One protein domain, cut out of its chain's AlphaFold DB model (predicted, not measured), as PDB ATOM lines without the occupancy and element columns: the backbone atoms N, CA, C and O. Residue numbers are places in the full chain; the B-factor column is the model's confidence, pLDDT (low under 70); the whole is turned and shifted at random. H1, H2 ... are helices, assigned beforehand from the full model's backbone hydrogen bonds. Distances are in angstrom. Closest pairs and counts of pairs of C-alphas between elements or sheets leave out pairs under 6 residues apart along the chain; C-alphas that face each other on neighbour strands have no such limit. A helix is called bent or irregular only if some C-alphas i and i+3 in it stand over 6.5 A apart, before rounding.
ATOM      1  N   SER A 191     198.687 164.804 144.592       86.00
ATOM      2  CA  SER A 191     198.762 163.850 145.700       86.00
ATOM      3  C   SER A 191     200.196 163.584 146.160       86.00
ATOM      4  O   SER A 191     200.434 163.443 147.357       86.00
ATOM      5  N   THR A 192     201.160 163.561 145.237       88.88
ATOM      6  CA  THR A 192     202.583 163.343 145.538       88.88
ATOM      7  C   THR A 192     203.335 164.657 145.709       88.88
ATOM      8  O   THR A 192     204.214 164.772 146.563       88.88
ATOM      9  N   ARG A 193     202.962 165.694 144.954       89.50
ATOM     10  CA  ARG A 193     203.632 166.997 144.994       89.50
ATOM     11  C   ARG A 193     203.389 167.763 146.294       89.50
ATOM     12  O   ARG A 193     204.330 168.339 146.840       89.50
ATOM     13  N   VAL A 194     202.157 167.769 146.806       91.81
ATOM     14  CA  VAL A 194     201.795 168.464 148.055       91.81
ATOM     15  C   VAL A 194     202.644 168.004 149.250       91.81
ATOM     16  O   VAL A 194     203.275 168.867 149.865       91.81
ATOM     17  N   PRO A 195     202.741 166.702 149.592       91.38
ATOM     18  CA  PRO A 195     203.534 166.272 150.744       91.38
ATOM     19  C   PRO A 195     205.028 166.580 150.581       91.38
ATOM     20  O   PRO A 195     205.672 166.968 151.556       91.38
ATOM     21  N   LEU A 196     205.578 166.498 149.363       90.81
ATOM     22  CA  LEU A 196     206.973 166.871 149.094       90.81
ATOM     23  C   LEU A 196     207.230 168.361 149.341       90.81
ATOM     24  O   LEU A 196     208.211 168.727 149.993       90.81
ATOM     25  N   MET A 197     206.332 169.227 148.871       91.06
ATOM     26  CA  MET A 197     206.413 170.668 149.111       91.06
ATOM     27  C   MET A 197     206.265 171.002 150.601       91.06
ATOM     28  O   MET A 197     207.023 171.821 151.121       91.06
ATOM     29  N   LEU A 198     205.360 170.331 151.319       92.12
ATOM     30  CA  LEU A 198     205.219 170.492 152.769       92.12
ATOM     31  C   LEU A 198     206.496 170.063 153.511       92.12
ATOM     32  O   LEU A 198     207.025 170.829 154.320       92.12
ATOM     33  N   ALA A 199     207.057 168.897 153.184       90.69
ATOM     34  CA  ALA A 199     208.316 168.425 153.763       90.69
ATOM     35  C   ALA A 199     209.483 169.382 153.466       90.69
ATOM     36  O   ALA A 199     210.325 169.642 154.329       90.69
ATOM     37  N   PHE A 200     209.524 169.959 152.264       91.56
ATOM     38  CA  PHE A 200     210.510 170.973 151.901       91.56
ATOM     39  C   PHE A 200     210.367 172.248 152.742       91.56
ATOM     40  O   PHE A 200     211.361 172.747 153.267       91.56
ATOM     41  N   THR A 201     209.144 172.749 152.941       91.88
ATOM     42  CA  THR A 201     208.915 173.916 153.810       91.88
ATOM     43  C   THR A 201     209.293 173.648 155.264       91.88
ATOM     44  O   THR A 201     209.900 174.517 155.891       91.88
ATOM     45  N   ALA A 202     209.051 172.437 155.772       90.88
ATOM     46  CA  ALA A 202     209.449 172.043 157.121       90.88
ATOM     47  C   ALA A 202     210.977 172.072 157.310       90.88
ATOM     48  O   ALA A 202     211.457 172.593 158.315       90.88
ATOM     49  N   LYS A 203     211.758 171.623 156.312       90.94
ATOM     50  CA  LYS A 203     213.239 171.712 156.313       90.94
ATOM     51  C   LYS A 203     213.766 173.152 156.345       90.94
ATOM     52  O   LYS A 203     214.915 173.387 156.721       90.94
ATOM     53  N   LEU A 204     212.943 174.108 155.922       90.12
ATOM     54  CA  LEU A 204     213.220 175.543 155.971       90.12
ATOM     55  C   LEU A 204     212.592 176.230 157.194       90.12
ATOM     56  O   LEU A 204     212.597 177.457 157.269       90.12
ATOM     57  N   SER A 205     212.056 175.449 158.137       89.81
ATOM     58  CA  SER A 205     211.361 175.925 159.337       89.81
ATOM     59  C   SER A 205     210.128 176.789 159.031       89.81
ATOM     60  O   SER A 205     209.676 177.561 159.876       89.81
ATOM     61  N   TYR A 206     209.546 176.646 157.837       91.62
ATOM     62  CA  TYR A 206     208.255 177.230 157.489       91.62
ATOM     63  C   TYR A 206     207.131 176.254 157.827       91.62
ATOM     64  O   TYR A 206     207.200 175.071 157.500       91.62
ATOM     65  N   ARG A 207     206.069 176.767 158.457       90.75
ATOM     66  CA  ARG A 207     204.853 176.009 158.775       90.75
ATOM     67  C   ARG A 207     203.678 176.519 157.934       90.75
ATOM     68  O   ARG A 207     202.974 177.426 158.380       90.75
ATOM     69  N   PRO A 208     203.490 176.008 156.705       90.06
ATOM     70  CA  PRO A 208     202.261 176.250 155.955       90.06
ATOM     71  C   PRO A 208     201.044 175.659 156.687       90.06
ATOM     72  O   PRO A 208     201.175 174.762 157.524       90.06
ATOM     73  N   ARG A 209     199.852 176.175 156.369       92.50
ATOM     74  CA  ARG A 209     198.554 175.658 156.835       92.50
ATOM     75  C   ARG A 209     198.428 174.169 156.466       92.50
ATOM     76  O   ARG A 209     199.103 173.693 155.566       92.50
ATOM     77  N   LYS A 210     197.570 173.416 157.152       90.00
ATOM     78  CA  LYS A 210     197.165 172.078 156.690       90.00
ATOM     79  C   LYS A 210     196.054 172.198 155.638       90.00
ATOM     80  O   LYS A 210     195.273 173.152 155.678       90.00
ATOM     81  N   GLN A 211     195.985 171.233 154.724       91.44
ATOM     82  CA  GLN A 211     194.879 171.117 153.770       91.44
ATOM     83  C   GLN A 211     193.547 171.002 154.531       91.44
ATOM     84  O   GLN A 211     193.473 170.257 155.510       91.44
ATOM     85  N   GLY A 212     192.532 171.774 154.129       89.56
ATOM     86  CA  GLY A 212     191.183 171.647 154.692       89.56
ATOM     87  C   GLY A 212     190.488 170.365 154.226       89.56
ATOM     88  O   GLY A 212     190.778 169.870 153.143       89.56
ATOM     89  N   GLU A 213     189.552 169.840 155.019       87.50
ATOM     90  CA  GLU A 213     188.802 168.615 154.676       87.50
ATOM     91  C   GLU A 213     187.935 168.783 153.414       87.50
ATOM     92  O   GLU A 213     187.747 167.829 152.663       87.50
ATOM     93  N   ASP A 214     187.485 170.011 153.139       89.31
ATOM     94  CA  ASP A 214     186.672 170.365 151.968       89.31
ATOM     95  C   ASP A 214     187.505 170.738 150.722       89.31
ATOM     96  O   ASP A 214     186.954 170.988 149.649       89.31
ATOM     97  N   GLU A 215     188.835 170.820 150.845       91.19
ATOM     98  CA  GLU A 215     189.734 171.262 149.772       91.19
ATOM     99  C   GLU A 215     190.357 170.051 149.064       91.19
ATOM    100  O   GLU A 215     190.921 169.160 149.703       91.19
ATOM    101  N   SER A 216     190.325 170.017 147.727       92.19
ATOM    102  CA  SER A 216     191.050 168.984 146.979       92.19
ATOM    103  C   SER A 216     192.566 169.215 147.044       92.19
ATOM    104  O   SER A 216     193.034 170.344 147.201       92.19
ATOM    105  N   ALA A 217     193.365 168.155 146.876       90.06
ATOM    106  CA  ALA A 217     194.828 168.279 146.886       90.06
ATOM    107  C   ALA A 217     195.333 169.225 145.779       90.06
ATOM    108  O   ALA A 217     196.308 169.950 145.974       90.06
ATOM    109  N   GLN A 218     194.646 169.246 144.632       92.06
ATOM    110  CA  GLN A 218     194.966 170.141 143.525       92.06
ATOM    111  C   GLN A 218     194.621 171.593 143.863       92.06
ATOM    112  O   GLN A 218     195.440 172.469 143.601       92.06
ATOM    113  N   ASP A 219     193.465 171.847 144.481       93.75
ATOM    114  CA  ASP A 219     193.068 173.202 144.886       93.75
ATOM    115  C   ASP A 219     193.987 173.755 145.973       93.75
ATOM    116  O   ASP A 219     194.378 174.921 145.928       93.75
ATOM    117  N   TYR A 220     194.384 172.915 146.928       94.94
ATOM    118  CA  TYR A 220     195.339 173.286 147.964       94.94
ATOM    119  C   TYR A 220     196.723 173.609 147.375       94.94
ATOM    120  O   TYR A 220     197.363 174.598 147.748       94.94
ATOM    121  N   LEU A 221     197.177 172.815 146.402       92.25
ATOM    122  CA  LEU A 221     198.430 173.056 145.693       92.25
ATOM    123  C   LEU A 221     198.410 174.390 144.932       92.25
ATOM    124  O   LEU A 221     199.327 175.196 145.092       92.25
ATOM    125  N   THR A 222     197.391 174.621 144.101       92.56
ATOM    126  CA  THR A 222     197.337 175.773 143.188       92.56
ATOM    127  C   THR A 222     196.985 177.073 143.894       92.56
ATOM    128  O   THR A 222     197.617 178.091 143.623       92.56
ATOM    129  N   ASN A 223     196.017 177.052 144.812       93.25
ATOM    130  CA  ASN A 223     195.490 178.273 145.422       93.25
ATOM    131  C   ASN A 223     196.258 178.697 146.677       93.25
ATOM    132  O   ASN A 223     196.230 179.874 147.031       93.25
ATOM    133  N   TYR A 224     196.937 177.767 147.358       94.00
ATOM    134  CA  TYR A 224     197.656 178.070 148.594       94.00
ATOM    135  C   TYR A 224     199.157 177.805 148.490       94.00
ATOM    136  O   TYR A 224     199.956 178.715 148.711       94.00
ATOM    137  N   LEU A 225     199.564 176.582 148.148       93.19
ATOM    138  CA  LEU A 225     200.957 176.166 148.309       93.19
ATOM    139  C   LEU A 225     201.899 176.815 147.285       93.19
ATOM    140  O   LEU A 225     202.978 177.273 147.659       93.19
ATOM    141  N   ILE A 226     201.499 176.914 146.014       92.44
ATOM    142  CA  ILE A 226     202.286 177.610 144.980       92.44
ATOM    143  C   ILE A 226     202.434 179.110 145.313       92.44
ATOM    144  O   ILE A 226     203.577 179.561 145.426       92.44
ATOM    145  N   PRO A 227     201.351 179.870 145.585       94.00
ATOM    146  CA  PRO A 227     201.466 181.266 146.014       94.00
ATOM    147  C   PRO A 227     202.290 181.443 147.295       94.00
ATOM    148  O   PRO A 227     203.053 182.402 147.428       94.00
ATOM    149  N   PHE A 228     202.183 180.507 148.243       93.31
ATOM    150  CA  PHE A 228     202.995 180.520 149.458       93.31
ATOM    151  C   PHE A 228     204.490 180.418 149.134       93.31
ATOM    152  O   PHE A 228     205.282 181.201 149.663       93.31
ATOM    153  N   PHE A 229     204.882 179.508 148.239       93.19
ATOM    154  CA  PHE A 229     206.273 179.371 147.802       93.19
ATOM    155  C   PHE A 229     206.780 180.645 147.127       93.19
ATOM    156  O   PHE A 229     207.844 181.146 147.498       93.19
ATOM    157  N   GLU A 230     205.998 181.222 146.216       91.50
ATOM    158  CA  GLU A 230     206.350 182.472 145.534       91.50
ATOM    159  C   GLU A 230     206.531 183.630 146.525       91.50
ATOM    160  O   GLU A 230     207.527 184.353 146.460       91.50
ATOM    161  N   SER A 231     205.645 183.746 147.522       92.00
ATOM    162  CA  SER A 231     205.746 184.769 148.575       92.00
ATOM    163  C   SER A 231     207.034 184.663 149.403       92.00
ATOM    164  O   SER A 231     207.529 185.662 149.929       92.00
ATOM    165  N   LYS A 232     207.596 183.453 149.515       89.62
ATOM    166  CA  LYS A 232     208.853 183.163 150.221       89.62
ATOM    167  C   LYS A 232     210.068 183.116 149.295       89.62
ATOM    168  O   LYS A 232     211.159 182.789 149.764       89.62
ATOM    169  N   GLN A 233     209.896 183.462 148.016       88.19
ATOM    170  CA  GLN A 233     210.928 183.385 146.976       88.19
ATOM    171  C   GLN A 233     211.509 181.965 146.821       88.19
ATOM    172  O   GLN A 233     212.695 181.778 146.523       88.19
ATOM    173  N   LEU A 234     210.669 180.957 147.060       89.88
ATOM    174  CA  LEU A 234     210.965 179.544 146.860       89.88
ATOM    175  C   LEU A 234     210.505 179.121 145.467       89.88
ATOM    176  O   LEU A 234     209.479 179.584 144.978       89.88
ATOM    177  N   ASN A 235     211.248 178.206 144.848       87.75
ATOM    178  CA  ASN A 235     210.885 177.649 143.551       87.75
ATOM    179  C   ASN A 235     209.830 176.543 143.739       87.75
ATOM    180  O   ASN A 235     210.150 175.513 144.336       87.75
ATOM    181  N   PRO A 236     208.605 176.675 143.192       86.00
ATOM    182  CA  PRO A 236     207.567 175.647 143.306       86.00
ATOM    183  C   PRO A 236     207.841 174.392 142.472       86.00
ATOM    184  O   PRO A 236     206.987 173.511 142.421       86.00
ATOM    185  N   ASN A 237     208.983 174.315 141.789       86.62
ATOM    186  CA  ASN A 237     209.381 173.175 140.970       86.62
ATOM    187  C   ASN A 237     210.735 172.579 141.404       86.62
ATOM    188  O   ASN A 237     211.272 171.729 140.708       86.62
ATOM    189  N   GLU A 238     211.317 173.034 142.517       84.25
ATOM    190  CA  GLU A 238     212.585 172.502 143.029       84.25
ATOM    191  C   GLU A 238     212.426 172.203 144.526       84.25
ATOM    192  O   GLU A 238     212.445 173.112 145.357       84.25
ATOM    193  N   PHE A 239     212.274 170.927 144.883       79.88
ATOM    194  CA  PHE A 239     212.173 170.482 146.277       79.88
ATOM    195  C   PHE A 239     213.061 169.262 146.506       79.88
ATOM    196  O   PHE A 239     212.633 168.118 146.429       79.88
ATOM    197  N   GLY A 240     214.331 169.531 146.798       83.00
ATOM    198  CA  GLY A 240     215.347 168.522 147.094       83.00
ATOM    199  C   GLY A 240     216.351 169.027 148.128       83.00
ATOM    200  O   GLY A 240     216.351 170.209 148.490       83.00
ATOM    201  N   LYS A 241     217.232 168.141 148.609       85.31
ATOM    202  CA  LYS A 241     218.305 168.496 149.564       85.31
ATOM    203  C   LYS A 241     219.192 169.627 148.999       85.31
ATOM    204  O   LYS A 241     219.541 170.561 149.722       85.31
ATOM    205  N   SER A 242     219.494 169.592 147.699       87.19
ATOM    206  CA  SER A 242     220.243 170.631 146.971       87.19
ATOM    207  C   SER A 242     219.515 171.982 146.948       87.19
ATOM    208  O   SER A 242     220.117 173.013 147.251       87.19
ATOM    209  N   ALA A 243     218.209 171.981 146.673       87.31
ATOM    210  CA  ALA A 243     217.380 173.185 146.661       87.31
ATOM    211  C   ALA A 243     217.300 173.846 148.050       87.31
ATOM    212  O   ALA A 243     217.389 175.071 148.150       87.31
ATOM    213  N   VAL A 244     217.229 173.051 149.128       88.00
ATOM    214  CA  VAL A 244     217.288 173.560 150.513       88.00
ATOM    215  C   VAL A 244     218.608 174.290 150.760       88.00
ATOM    216  O   VAL A 244     218.602 175.428 151.230       88.00
ATOM    217  N   LYS A 245     219.743 173.666 150.410       90.19
ATOM    218  CA  LYS A 245     221.076 174.278 150.554       90.19
ATOM    219  C   LYS A 245     221.179 175.576 149.748       90.19
ATOM    220  O   LYS A 245     221.571 176.605 150.290       90.19
ATOM    221  N   LYS A 246     220.758 175.554 148.478       89.69
ATOM    222  CA  LYS A 246     220.748 176.718 147.576       89.69
ATOM    223  C   LYS A 246     219.915 177.869 148.139       89.69
ATOM    224  O   LYS A 246     220.334 179.020 148.046       89.69
ATOM    225  N   TYR A 247     218.763 177.573 148.742       90.81
ATOM    226  CA  TYR A 247     217.932 178.584 149.386       90.81
ATOM    227  C   TYR A 247     218.595 179.182 150.629       90.81
ATOM    228  O   TYR A 247     218.661 180.404 150.732       90.81
ATOM    229  N   LYS A 248     219.117 178.352 151.545       90.38
ATOM    230  CA  LYS A 248     219.809 178.837 152.754       90.38
ATOM    231  C   LYS A 248     220.992 179.735 152.391       90.38
ATOM    232  O   LYS A 248     221.061 180.857 152.874       90.38
ATOM    233  N   LEU A 249     221.815 179.301 151.435       90.75
ATOM    234  CA  LEU A 249     222.921 180.100 150.905       90.75
ATOM    235  C   LEU A 249     222.443 181.417 150.289       90.75
ATOM    236  O   LEU A 249     223.036 182.457 150.540       90.75
ATOM    237  N   ARG A 250     221.367 181.402 149.491       90.25
ATOM    238  CA  ARG A 250     220.802 182.631 148.910       90.25
ATOM    239  C   ARG A 250     220.301 183.586 149.991       90.25
ATOM    240  O   ARG A 250     220.499 184.789 149.861       90.25
ATOM    241  N   LYS A 251     219.651 183.059 151.028       90.44
ATOM    242  CA  LYS A 251     219.149 183.844 152.156       90.44
ATOM    243  C   LYS A 251     220.304 184.482 152.927       90.44
ATOM    244  O   LYS A 251     220.315 185.695 153.064       90.44
ATOM    245  N   GLU A 252     221.300 183.695 153.325       90.62
ATOM    246  CA  GLU A 252     222.505 184.193 154.001       90.62
ATOM    247  C   GLU A 252     223.248 185.226 153.152       90.62
ATOM    248  O   GLU A 252     223.676 186.258 153.654       90.62
ATOM    249  N   LEU A 253     223.360 184.986 151.845       90.88
ATOM    250  CA  LEU A 253     223.967 185.923 150.908       90.88
ATOM    251  C   LEU A 253     223.192 187.245 150.836       90.88
ATOM    252  O   LEU A 253     223.814 188.304 150.825       90.88
ATOM    253  N   ASN A 254     221.860 187.199 150.819       89.94
ATOM    254  CA  ASN A 254     221.018 188.395 150.842       89.94
ATOM    255  C   ASN A 254     221.128 189.140 152.183       89.94
ATOM    256  O   ASN A 254     221.275 190.359 152.192       89.94
ATOM    257  N   ASP A 255     221.139 188.417 153.304       89.19
ATOM    258  CA  ASP A 255     221.318 188.990 154.644       89.19
ATOM    259  C   ASP A 255     222.694 189.674 154.763       89.19
ATOM    260  O   ASP A 255     222.793 190.816 155.209       89.19
ATOM    261  N   LEU A 256     223.755 189.036 154.252       89.62
ATOM    262  CA  LEU A 256     225.095 189.623 154.179       89.62
ATOM    263  C   LEU A 256     225.128 190.879 153.308       89.62
ATOM    264  O   LEU A 256     225.769 191.855 153.685       89.62
ATOM    265  N   GLN A 257     224.451 190.882 152.158       90.25
ATOM    266  CA  GLN A 257     224.362 192.067 151.303       90.25
ATOM    267  C   GLN A 257     223.597 193.210 151.975       90.25
ATOM    268  O   GLN A 257     224.028 194.361 151.878       90.25
ATOM    269  N   ALA A 258     222.491 192.909 152.659       89.94
ATOM    270  CA  ALA A 258     221.711 193.890 153.411       89.94
ATOM    271  C   ALA A 258     222.531 194.512 154.553       89.94
ATOM    272  O   ALA A 258     222.447 195.718 154.788       89.94
TER     273      ALA A 258
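This is residues 191 to 258 of the 298 residues of an uncharacterized protein of Bodo saltans (UniProt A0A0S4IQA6). Two helices, H1 and H2, lie side by side and run the same way, and a third and longest helix, H3, slants off from beside the end of H1, its last residues, 252 to 258, sticking out free. A long loop, residues 204 to 216, leads from the end of H1 back to the start of H2. The printed part has 68 residues with three named helices in the order H1, H2, H3 and no named strand; the class is all helix. It is only just compact, close to loose, with a radius of gyration of the C-alphas of 12.9 A. Its outline is only just a rod, with spans of 43 by 22 by 18 A.

H3, the longest helix, holds residues 241 to 258 and measures 25.9 A from first to last C-alpha; its last C-alpha, of Ala 258, is at (221.711, 193.890, 153.411). H1 holds residues 191 to 203 and measures 19.6 A, beginning with the C-alpha of Ser 191 at (198.762, 163.850, 145.700). It is neither bent nor irregular, but only just: C-alphas 192 and 195 are 6.0 A apart. H2 holds residues 217 to 231 and measures 19.8 A, beginning with the C-alpha of Ala 217 at (194.828, 168.279, 146.886). H2 is only just irregular, with C-alphas 223 and 226 6.8 A apart, and its line is a rough one.

H3 touches no helix, but is close to H1 without clearly touching it. Their closest C-alphas, those of Lys 203 and Val 244, are 7.3 A apart. H3 and H1 run the same way at a steep tilt of 44 degrees, with centres 19.4 A apart. H1 touches H2, and their closest C-alphas, those of Ser 191 and Ala 217, are 6.0 A apart. H1 and H2 run the same way at a shallow tilt of 32 degrees, with centres 11.2 A apart. H2 and H3 are apart. In H3 every O i to N i+4 pair is within hydrogen-bond range, against 7 of 9 in H1 and 9 of 11 in H2.

The two C-alphas farthest apart in the domain are those of Asp 214 and Gln 257, at 43.5 A. The printed part runs from residue 191 to 258 and has no cut. The link from H1 to H2, of 13 residues, is long, and the link from H2 to H3, of 9 residues, is short. In this predicted model the mean pLDDT of the printed part is 90.2, and no printed residue is under 70.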